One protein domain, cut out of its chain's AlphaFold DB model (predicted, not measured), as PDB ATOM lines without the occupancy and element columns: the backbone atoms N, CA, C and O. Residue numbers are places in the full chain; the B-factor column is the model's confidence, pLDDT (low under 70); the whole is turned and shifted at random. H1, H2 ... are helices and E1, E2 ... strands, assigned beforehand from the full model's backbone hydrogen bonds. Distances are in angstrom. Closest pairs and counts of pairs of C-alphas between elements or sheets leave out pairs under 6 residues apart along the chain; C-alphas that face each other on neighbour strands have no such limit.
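AT A GLANCE: This is residues 53 to 91 and 136 to 161 of the 161 residues of the protein "BTB domain-containing protein" of Aspergillus sclerotialis (UniProt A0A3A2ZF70). A strongly twisted sheet of four strands is made of two strand hairpins, E1 with E2 and E3 with E4, side by side through the parallel pair E1 and E3; a small helical hairpin, H1 and H2, grazes it near the end where E1 and E3 begin. At the other end of E3 the chain loops out through residues 144 to 153 before it comes back as E4. The printed part has 65 residues, with two named helices and four named strands in the order E1, E2, H1, H2, E3, E4. The sheet runs E2, E1, E3, E4 and is mixed, and the class is mixed, helices and strands. The whole is only just compact, close to loose, with a radius of gyration of the C-alphas of 12.5 A, and the C-alphas span 34 by 24 by 23 A.

IN THESE COORDINATES: The printed part begins at Thr 53, and E1 follows at residues 58 to 64, 19.5 A from first to last C-alpha, with C-alpha 58 at (178.663, 120.409, 142.212). E2 holds residues 67 to 73 and measures 19.3 A. H1, residues 75 to 81, is 10.0 A long, and H2, residues 83 to 89, is 9.9 A long; C-alpha 83 is at (164.216, 119.264, 146.091). After the cut, E3 takes residues 138 to 143, 15.6 A. E4 takes residues 154 to 158, 12.4 A, and ends with C-alpha 158 at (176.746, 113.509, 133.894).

HOW THE PARTS SIT: In the sheet, E2 and E4 are the edge strands and E1 and E3 the inner ones. E1 and E2 form an antiparallel hairpin, with 162 degrees between their directions; N 60 and O 71 are 2.9 A apart and N 69 and O 62 are 2.8 A apart, both within hydrogen-bond range. E1 and E3 are parallel neighbours at 18 degrees; N 59 and O 138, and N 140 and O 59, are each 2.8 A apart, within hydrogen-bond range. E3 and E4 form the other antiparallel hairpin, at 140 degrees, with N 141 and O 156 at 2.9 A and N 158 and O 139 at 2.8 A. The C-alphas of Tyr 140 and Gln 157, which face each other, are 4.4 A apart. E2 and E4 are apart. From edge to edge of the sheet the strands' lines turn by 67 degrees. H1 and H2 touch in a helical hairpin, their closest C-alphas being those of Ala 79 and Gln 86 at 4.0 A; they stand at a shallow tilt of 14 degrees and run opposite ways. H1 is only just on the sheet, with 5 pairs of C-alphas within 10 A, and only grazes it with residues 75 to 78. H2 is on the sheet, with 7 such pairs, and only grazes it with residues 84 to 89. The closest C-alphas of E1 and H1 are those of Val 58 and Arg 75, 6.1 A apart, and those of H2 and E3 are Thr 89 and Trp 138, 7.4 A apart. In H1 and H2 every O i to N i+4 pair is within hydrogen-bond range.

THE WHOLE: The two C-alphas farthest apart are those of Thr 55 and Glu 149, at 37.2 A. Residues 92 to 135 are not printed, and C-alphas 91 and 136 are 10.0 A apart across this cut, which falls in the link from H2 to E3. The links E1 to E2, E2 to H1 and H1 to H2 are tight, and E3 to E4, with 10 residues between them, is short. The printed part ends at Leu 161, the chain's last residue. The mean pLDDT of the printed part of this model is 85.9; residues 91, 136, 148 to 149 and 160 to 161 are under 70.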
ATOM      1  N   THR A  53     183.600 129.961 146.108       73.00
ATOM      2  CA  THR A  53     183.896 129.925 144.663       73.00
ATOM      3  C   THR A  53     184.773 128.746 144.235       73.00
ATOM      4  O   THR A  53     184.771 128.388 143.060       73.00
ATOM      5  N   HIS A  54     185.529 128.135 145.155       77.75
ATOM      6  CA  HIS A  54     186.493 127.068 144.826       77.75
ATOM      7  C   HIS A  54     186.276 125.767 145.602       77.75
ATOM      8  O   HIS A  54     186.887 124.751 145.284       77.75
ATOM      9  N   THR A  55     185.405 125.784 146.608       84.44
ATOM     10  CA  THR A  55     185.176 124.650 147.515       84.44
ATOM     11  C   THR A  55     183.962 123.801 147.136       84.44
ATOM     12  O   THR A  55     183.631 122.870 147.865       84.44
ATOM     13  N   GLY A  56     183.285 124.126 146.031       88.00
ATOM     14  CA  GLY A  56     182.078 123.426 145.604       88.00
ATOM     15  C   GLY A  56     182.335 121.996 145.126       88.00
ATOM     16  O   GLY A  56     183.379 121.670 144.551       88.00
ATOM     17  N   ASP A  57     181.342 121.153 145.360       89.75
ATOM     18  CA  ASP A  57     181.263 119.737 145.009       89.75
ATOM     19  C   ASP A  57     180.299 119.466 143.839       89.75
ATOM     20  O   ASP A  57     180.265 118.349 143.325       89.75
ATOM     21  N   VAL A  58     179.579 120.489 143.360       91.50
ATOM     22  CA  VAL A  58     178.663 120.409 142.212       91.50
ATOM     23  C   VAL A  58     179.086 121.389 141.115       91.50
ATOM     24  O   VAL A  58     179.171 122.590 141.352       91.50
ATOM     25  N   GLU A  59     179.327 120.900 139.901       93.31
ATOM     26  CA  GLU A  59     179.577 121.710 138.704       93.31
ATOM     27  C   GLU A  59     178.323 121.736 137.819       93.31
ATOM     28  O   GLU A  59     177.810 120.688 137.435       93.31
ATOM     29  N   ILE A  60     177.833 122.927 137.471       93.38
ATOM     30  CA  ILE A  60     176.732 123.115 136.518       93.38
ATOM     31  C   ILE A  60     177.275 123.811 135.274       93.38
ATOM     32  O   ILE A  60     177.831 124.910 135.362       93.38
ATOM     33  N   VAL A  61     177.096 123.186 134.114       93.44
ATOM     34  CA  VAL A  61     177.516 123.716 132.816       93.44
ATOM     35  C   VAL A  61     176.286 124.141 132.023       93.44
ATOM     36  O   VAL A  61     175.431 123.324 131.680       93.44
ATOM     37  N   ILE A  62     176.215 125.431 131.705       93.19
ATOM     38  CA  ILE A  62     175.145 126.017 130.897       93.19
ATOM     39  C   ILE A  62     175.747 126.475 129.576       93.19
ATOM     40  O   ILE A  62     176.634 127.331 129.545       93.19
ATOM     41  N   ARG A  63     175.254 125.902 128.478       91.50
ATOM     42  CA  ARG A  63     175.604 126.297 127.112       91.50
ATOM     43  C   ARG A  63     174.429 127.055 126.522       91.50
ATOM     44  O   ARG A  63     173.351 126.494 126.457       91.50
ATOM     45  N   ALA A  64     174.600 128.308 126.128       87.38
ATOM     46  CA  ALA A  64     173.533 129.097 125.513       87.38
ATOM     47  C   ALA A  64     174.128 130.157 124.583       87.38
ATOM     48  O   ALA A  64     175.124 130.794 124.927       87.38
ATOM     49  N   GLY A  65     173.541 130.345 123.396       84.19
ATOM     50  CA  GLY A  65     173.959 131.398 122.459       84.19
ATOM     51  C   GLY A  65     175.444 131.346 122.067       84.19
ATOM     52  O   GLY A  65     176.094 132.385 121.977       84.19
ATOM     53  N   GLY A  66     176.009 130.143 121.912       86.62
ATOM     54  CA  GLY A  66     177.431 129.942 121.596       86.62
ATOM     55  C   GLY A  66     178.400 130.196 122.760       86.62
ATOM     56  O   GLY A  66     179.609 130.119 122.565       86.62
ATOM     57  N   GLN A  67     177.897 130.483 123.963       92.75
ATOM     58  CA  GLN A  67     178.698 130.668 125.171       92.75
ATOM     59  C   GLN A  67     178.528 129.480 126.119       92.75
ATOM     60  O   GLN A  67     177.426 128.958 126.280       92.75
ATOM     61  N   GLU A  68     179.612 129.089 126.791       93.12
ATOM     62  CA  GLU A  68     179.594 128.105 127.874       93.12
ATOM     63  C   GLU A  68     179.939 128.794 129.198       93.12
ATOM     64  O   GLU A  68     180.961 129.475 129.320       93.12
ATOM     65  N   ARG A  69     179.084 128.619 130.206       93.62
ATOM     66  CA  ARG A  69     179.314 129.081 131.576       93.62
ATOM     67  C   ARG A  69     179.359 127.886 132.514       93.62
ATOM     68  O   ARG A  69     178.499 127.012 132.446       93.62
ATOM     69  N   ARG A  70     180.365 127.868 133.389       93.06
ATOM     70  CA  ARG A  70     180.560 126.830 134.403       93.06
ATOM     71  C   ARG A  70     180.417 127.437 135.784       93.06
ATOM     72  O   ARG A  70     181.074 128.431 136.093       93.06
ATOM     73  N   TYR A  71     179.570 126.827 136.595       91.88
ATOM     74  CA  TYR A  71     179.264 127.268 137.945       91.88
ATOM     75  C   TYR A  71     179.657 126.170 138.915       91.88
ATOM     76  O   TYR A  71     179.131 125.062 138.842       91.88
ATOM     77  N   LEU A  72     180.586 126.484 139.814       92.62
ATOM     78  CA  LEU A  72     180.968 125.590 140.892       92.62
ATOM     79  C   LEU A  72     180.201 125.981 142.155       92.62
ATOM     80  O   LEU A  72     180.348 127.098 142.647       92.62
ATOM     81  N   LEU A  73     179.367 125.069 142.640       92.19
ATOM     82  CA  LEU A  73     178.395 125.283 143.706       92.19
ATOM     83  C   LEU A  73     178.485 124.175 144.759       92.19
ATOM     84  O   LEU A  73     179.160 123.160 144.575       92.19
ATOM     85  N   HIS A  74     177.772 124.376 145.864       90.81
ATOM     86  CA  HIS A  74     177.748 123.454 146.994       90.81
ATOM     87  C   HIS A  74     176.455 122.659 147.030       90.81
ATOM     88  O   HIS A  74     175.367 123.242 147.049       90.81
ATOM     89  N   ARG A  75     176.580 121.339 147.166       90.94
ATOM     90  CA  ARG A  75     175.474 120.405 147.378       90.94
ATOM     91  C   ARG A  75     174.570 120.862 148.513       90.94
ATOM     92  O   ARG A  75     173.356 120.875 148.354       90.94
ATOM     93  N   LEU A  76     175.165 121.270 149.638       89.75
ATOM     94  CA  LEU A  76     174.431 121.716 150.824       89.75
ATOM     95  C   LEU A  76     173.454 122.853 150.499       89.75
ATOM     96  O   LEU A  76     172.299 122.803 150.906       89.75
ATOM     97  N   ILE A  77     173.917 123.854 149.749       91.50
ATOM     98  CA  ILE A  77     173.112 125.030 149.400       91.50
ATOM     99  C   ILE A  77     172.047 124.636 148.373       91.50
ATOM    100  O   ILE A  77     170.870 124.940 148.547       91.50
ATOM    101  N   LEU A  78     172.440 123.907 147.324       92.50
ATOM    102  CA  LEU A  78     171.523 123.477 146.266       92.50
ATOM    103  C   LEU A  78     170.384 122.596 146.794       92.50
ATOM    104  O   LEU A  78     169.240 122.782 146.386       92.50
ATOM    105  N   ALA A  79     170.675 121.680 147.718       92.94
ATOM    106  CA  ALA A  79     169.677 120.811 148.330       92.94
ATOM    107  C   ALA A  79     168.669 121.585 149.194       92.94
ATOM    108  O   ALA A  79     167.490 121.253 149.199       92.94
ATOM    109  N   GLN A  80     169.107 122.636 149.894       93.81
ATOM    110  CA  GLN A  80     168.208 123.480 150.689       93.81
ATOM    111  C   GLN A  80     167.283 124.334 149.820       93.81
ATOM    112  O   GLN A  80     166.145 124.596 150.200       93.81
ATOM    113  N   CYS A  81     167.765 124.780 148.660       92.00
ATOM    114  CA  CYS A  81     166.993 125.637 147.763       92.00
ATOM    115  C   CYS A  81     166.138 124.857 146.753       92.00
ATOM    116  O   CYS A  81     165.265 125.452 146.124       92.00
ATOM    117  N   SER A  82     166.383 123.558 146.555       91.62
ATOM    118  CA  SER A  82     165.677 122.756 145.555       91.62
ATOM    119  C   SER A  82     165.650 121.264 145.892       91.62
ATOM    120  O   SER A  82     166.688 120.609 146.032       91.62
ATOM    121  N   GLY A  83     164.439 120.698 145.899       92.56
ATOM    122  CA  GLY A  83     164.216 119.264 146.091       92.56
ATOM    123  C   GLY A  83     164.835 118.389 144.992       92.56
ATOM    124  O   GLY A  83     165.216 117.254 145.266       92.56
ATOM    125  N   PHE A  84     165.011 118.917 143.773       91.88
ATOM    126  CA  PHE A  84     165.686 118.205 142.679       91.88
ATOM    127  C   PHE A  84     167.130 117.857 143.053       91.88
ATOM    128  O   PHE A  84     167.541 116.699 142.965       91.88
ATOM    129  N   PHE A  85     167.891 118.848 143.526       91.94
ATOM    130  CA  PHE A  85     169.275 118.629 143.937       91.94
ATOM    131  C   PHE A  85     169.352 117.827 145.230       91.94
ATOM    132  O   PHE A  85     170.231 116.978 145.346       91.94
ATOM    133  N   GLN A  86     168.416 118.017 146.163       91.69
ATOM    134  CA  GLN A  86     168.334 117.189 147.366       91.69
ATOM    135  C   GLN A  86     168.175 115.700 147.020       91.69
ATOM    136  O   GLN A  86     168.905 114.872 147.557       91.69
ATOM    137  N   ALA A  87     167.279 115.356 146.090       90.06
ATOM    138  CA  ALA A  87     167.049 113.974 145.674       90.06
ATOM    139  C   ALA A  87     168.196 113.411 144.814       90.06
ATOM    140  O   ALA A  87     168.636 112.286 145.033       90.06
ATOM    141  N   SER A  88     168.708 114.190 143.854       84.69
ATOM    142  CA  SER A  88     169.724 113.735 142.891       84.69
ATOM    143  C   SER A  88     171.129 113.602 143.496       84.69
ATOM    144  O   SER A  88     171.937 112.799 143.026       84.69
ATOM    145  N   THR A  89     171.434 114.367 144.548       83.25
ATOM    146  CA  THR A  89     172.755 114.348 145.201       83.25
ATOM    147  C   THR A  89     172.785 113.579 146.525       83.25
ATOM    148  O   THR A  89     173.863 113.440 147.116       83.25
ATOM    149  N   SER A  90     171.636 113.059 146.981       78.25
ATOM    150  CA  SER A  90     171.561 112.199 148.163       78.25
ATOM    151  C   SER A  90     172.287 110.874 147.915       78.25
ATOM    152  O   SER A  90     172.114 110.228 146.882       78.25
ATOM    153  N   GLU A  91     173.117 110.463 148.872       64.38
ATOM    154  CA  GLU A  91     173.819 109.171 148.859       64.38
ATOM    155  C   GLU A  91     172.911 107.982 149.222       64.38
ATOM    156  O   GLU A  91     173.341 106.839 149.092       64.38
ATOM    157  N   LYS A 136     182.841 112.600 145.295       67.50
ATOM    158  CA  LYS A 136     182.005 112.312 144.135       67.50
ATOM    159  C   LYS A 136     181.474 113.638 143.612       67.50
ATOM    160  O   LYS A 136     180.514 114.171 144.151       67.50
ATOM    161  N   ARG A 137     182.165 114.219 142.631       82.31
ATOM    162  CA  ARG A 137     181.868 115.572 142.180       82.31
ATOM    163  C   ARG A 137     180.687 115.426 141.249       82.31
ATOM    164  O   ARG A 137     180.751 114.642 140.304       82.31
ATOM    165  N   TRP A 138     179.582 116.092 141.542       90.06
ATOM    166  CA  TRP A 138     178.404 116.012 140.688       90.06
ATOM    167  C   TRP A 138     178.580 116.992 139.535       90.06
ATOM    168  O   TRP A 138     178.891 118.154 139.773       90.06
ATOM    169  N   ARG A 139     178.375 116.547 138.295       91.38
ATOM    170  CA  ARG A 139     178.346 117.430 137.128       91.38
ATOM    171  C   ARG A 139     176.962 117.399 136.513       91.38
ATOM    172  O   ARG A 139     176.438 116.322 136.248       91.38
ATOM    173  N   TYR A 140     176.387 118.567 136.277       92.62
ATOM    174  CA  TYR A 140     175.119 118.734 135.583       92.62
ATOM    175  C   TYR A 140     175.338 119.561 134.327       92.62
ATOM    176  O   TYR A 140     176.076 120.546 134.339       92.62
ATOM    177  N   GLU A 141     174.683 119.167 133.247       92.75
ATOM    178  CA  GLU A 141     174.698 119.896 131.986       92.75
ATOM    179  C   GLU A 141     173.274 120.159 131.538       92.75
ATOM    180  O   GLU A 141     172.386 119.333 131.754       92.75
ATOM    181  N   LEU A 142     173.067 121.319 130.922       90.44
ATOM    182  CA  LEU A 142     171.792 121.648 130.312       90.44
ATOM    183  C   LEU A 142     171.660 120.912 128.972       90.44
ATOM    184  O   LEU A 142     172.449 121.156 128.055       90.44
ATOM    185  N   ASP A 143     170.693 120.001 128.885       86.62
ATOM    186  CA  ASP A 143     170.393 119.243 127.675       86.62
ATOM    187  C   ASP A 143     169.402 120.018 126.801       86.62
ATOM    188  O   ASP A 143     168.244 120.222 127.170       86.62
ATOM    189  N   TRP A 144     169.895 120.487 125.655       82.56
ATOM    190  CA  TRP A 144     169.104 121.186 124.641       82.56
ATOM    191  C   TRP A 144     168.628 120.263 123.521       82.56
ATOM    192  O   TRP A 144     167.741 120.657 122.773       82.56
ATOM    193  N   GLU A 145     169.212 119.070 123.383       76.12
ATOM    194  CA  GLU A 145     168.881 118.133 122.303       76.12
ATOM    195  C   GLU A 145     167.578 117.393 122.609       76.12
ATOM    196  O   GLU A 145     166.778 117.121 121.721       76.12
ATOM    197  N   SER A 146     167.314 117.119 123.888       70.88
ATOM    198  CA  SER A 146     166.063 116.492 124.320       70.88
ATOM    199  C   SER A 146     164.857 117.441 124.319       70.88
ATOM    200  O   SER A 146     163.783 117.049 124.771       70.88
ATOM    201  N   LYS A 147     165.028 118.698 123.899       73.25
ATOM    202  CA  LYS A 147     164.011 119.749 123.993       73.25
ATOM    203  C   LYS A 147     163.033 119.656 122.816       73.25
ATOM    204  O   LYS A 147     163.437 119.840 121.670       73.25
ATOM    205  N   ALA A 148     161.743 119.438 123.083       69.00
ATOM    206  CA  ALA A 148     160.698 119.690 122.087       69.00
ATOM    207  C   ALA A 148     160.587 121.204 121.790       69.00
ATOM    208  O   ALA A 148     161.028 122.030 122.590       69.00
ATOM    209  N   GLU A 149     160.005 121.587 120.646       69.19
ATOM    210  CA  GLU A 149     159.984 122.978 120.140       69.19
ATOM    211  C   GLU A 149     159.546 124.023 121.197       69.19
ATOM    212  O   GLU A 149     160.145 125.099 121.243       69.19
ATOM    213  N   ASP A 150     158.649 123.670 122.128       78.75
ATOM    214  CA  ASP A 150     158.108 124.557 123.177       78.75
ATOM    215  C   ASP A 150     158.527 124.214 124.626       78.75
ATOM    216  O   ASP A 150     158.021 124.814 125.574       78.75
ATOM    217  N   GLU A 151     159.446 123.269 124.843       80.06
ATOM    218  CA  GLU A 151     159.809 122.821 126.202       80.06
ATOM    219  C   GLU A 151     161.052 123.525 126.769       80.06
ATOM    220  O   GLU A 151     161.911 124.016 126.046       80.06
ATOM    221  N   GLU A 152     161.185 123.597 128.092       84.31
ATOM    222  CA  GLU A 152     162.413 124.110 128.705       84.31
ATOM    223  C   GLU A 152     163.502 123.022 128.700       84.31
ATOM    224  O   GLU A 152     163.203 121.853 128.960       84.31
ATOM    225  N   PRO A 153     164.771 123.362 128.416       86.38
ATOM    226  CA  PRO A 153     165.854 122.389 128.476       86.38
ATOM    227  C   PRO A 153     166.046 121.874 129.907       86.38
ATOM    228  O   PRO A 153     165.932 122.624 130.880       86.38
ATOM    229  N   ILE A 154     166.392 120.594 130.044       90.25
ATOM    230  CA  ILE A 154     166.476 119.929 131.349       90.25
ATOM    231  C   ILE A 154     167.923 119.784 131.824       90.25
ATOM    232  O   ILE A 154     168.847 119.567 131.043       90.25
ATOM    233  N   LEU A 155     168.135 119.894 133.137       91.81
ATOM    234  CA  LEU A 155     169.437 119.630 133.746       91.81
ATOM    235  C   LEU A 155     169.650 118.125 133.909       91.81
ATOM    236  O   LEU A 155     168.942 117.462 134.666       91.81
ATOM    237  N   VAL A 156     170.682 117.601 133.252       91.19
ATOM    238  CA  VAL A 156     171.022 116.178 133.271       91.19
ATOM    239  C   VAL A 156     172.331 115.964 134.017       91.19
ATOM    240  O   VAL A 156     173.343 116.604 133.731       91.19
ATOM    241  N   GLN A 157     172.329 115.028 134.970       90.31
ATOM    242  CA  GLN A 157     173.538 114.625 135.680       90.31
ATOM    243  C   GLN A 157     174.448 113.806 134.755       90.31
ATOM    244  O   GLN A 157     174.058 112.756 134.245       90.31
ATOM    245  N   LYS A 158     175.686 114.256 134.571       87.62
ATOM    246  CA  LYS A 158     176.746 113.509 133.894       87.62
ATOM    247  C   LYS A 158     177.619 112.804 134.929       87.62
ATOM    248  O   LYS A 158     177.856 113.308 136.028       87.62
ATOM    249  N   VAL A 159     178.089 111.612 134.577       78.75
ATOM    250  CA  VAL A 159     179.054 110.878 135.400       78.75
ATOM    251  C   VAL A 159     180.406 111.576 135.265       78.75
ATOM    252  O   VAL A 159     180.911 111.721 134.154       78.75
ATOM    253  N   CYS A 160     180.980 112.020 136.382       63.34
ATOM    254  CA  CYS A 160     182.394 112.377 136.436       63.34
ATOM    255  C   CYS A 160     183.191 111.068 136.383       63.34
ATOM    256  O   CYS A 160     183.141 110.301 137.346       63.34
ATOM    257  N   LEU A 161     183.788 110.780 135.222       54.81
ATOM    258  CA  LEU A 161     184.739 109.682 135.017       54.81
ATOM    259  C   LEU A 161     186.105 110.031 135.606       54.81
ATOM    260  O   LEU A 161     186.457 111.234 135.569       54.81
TER     261      LEU A 161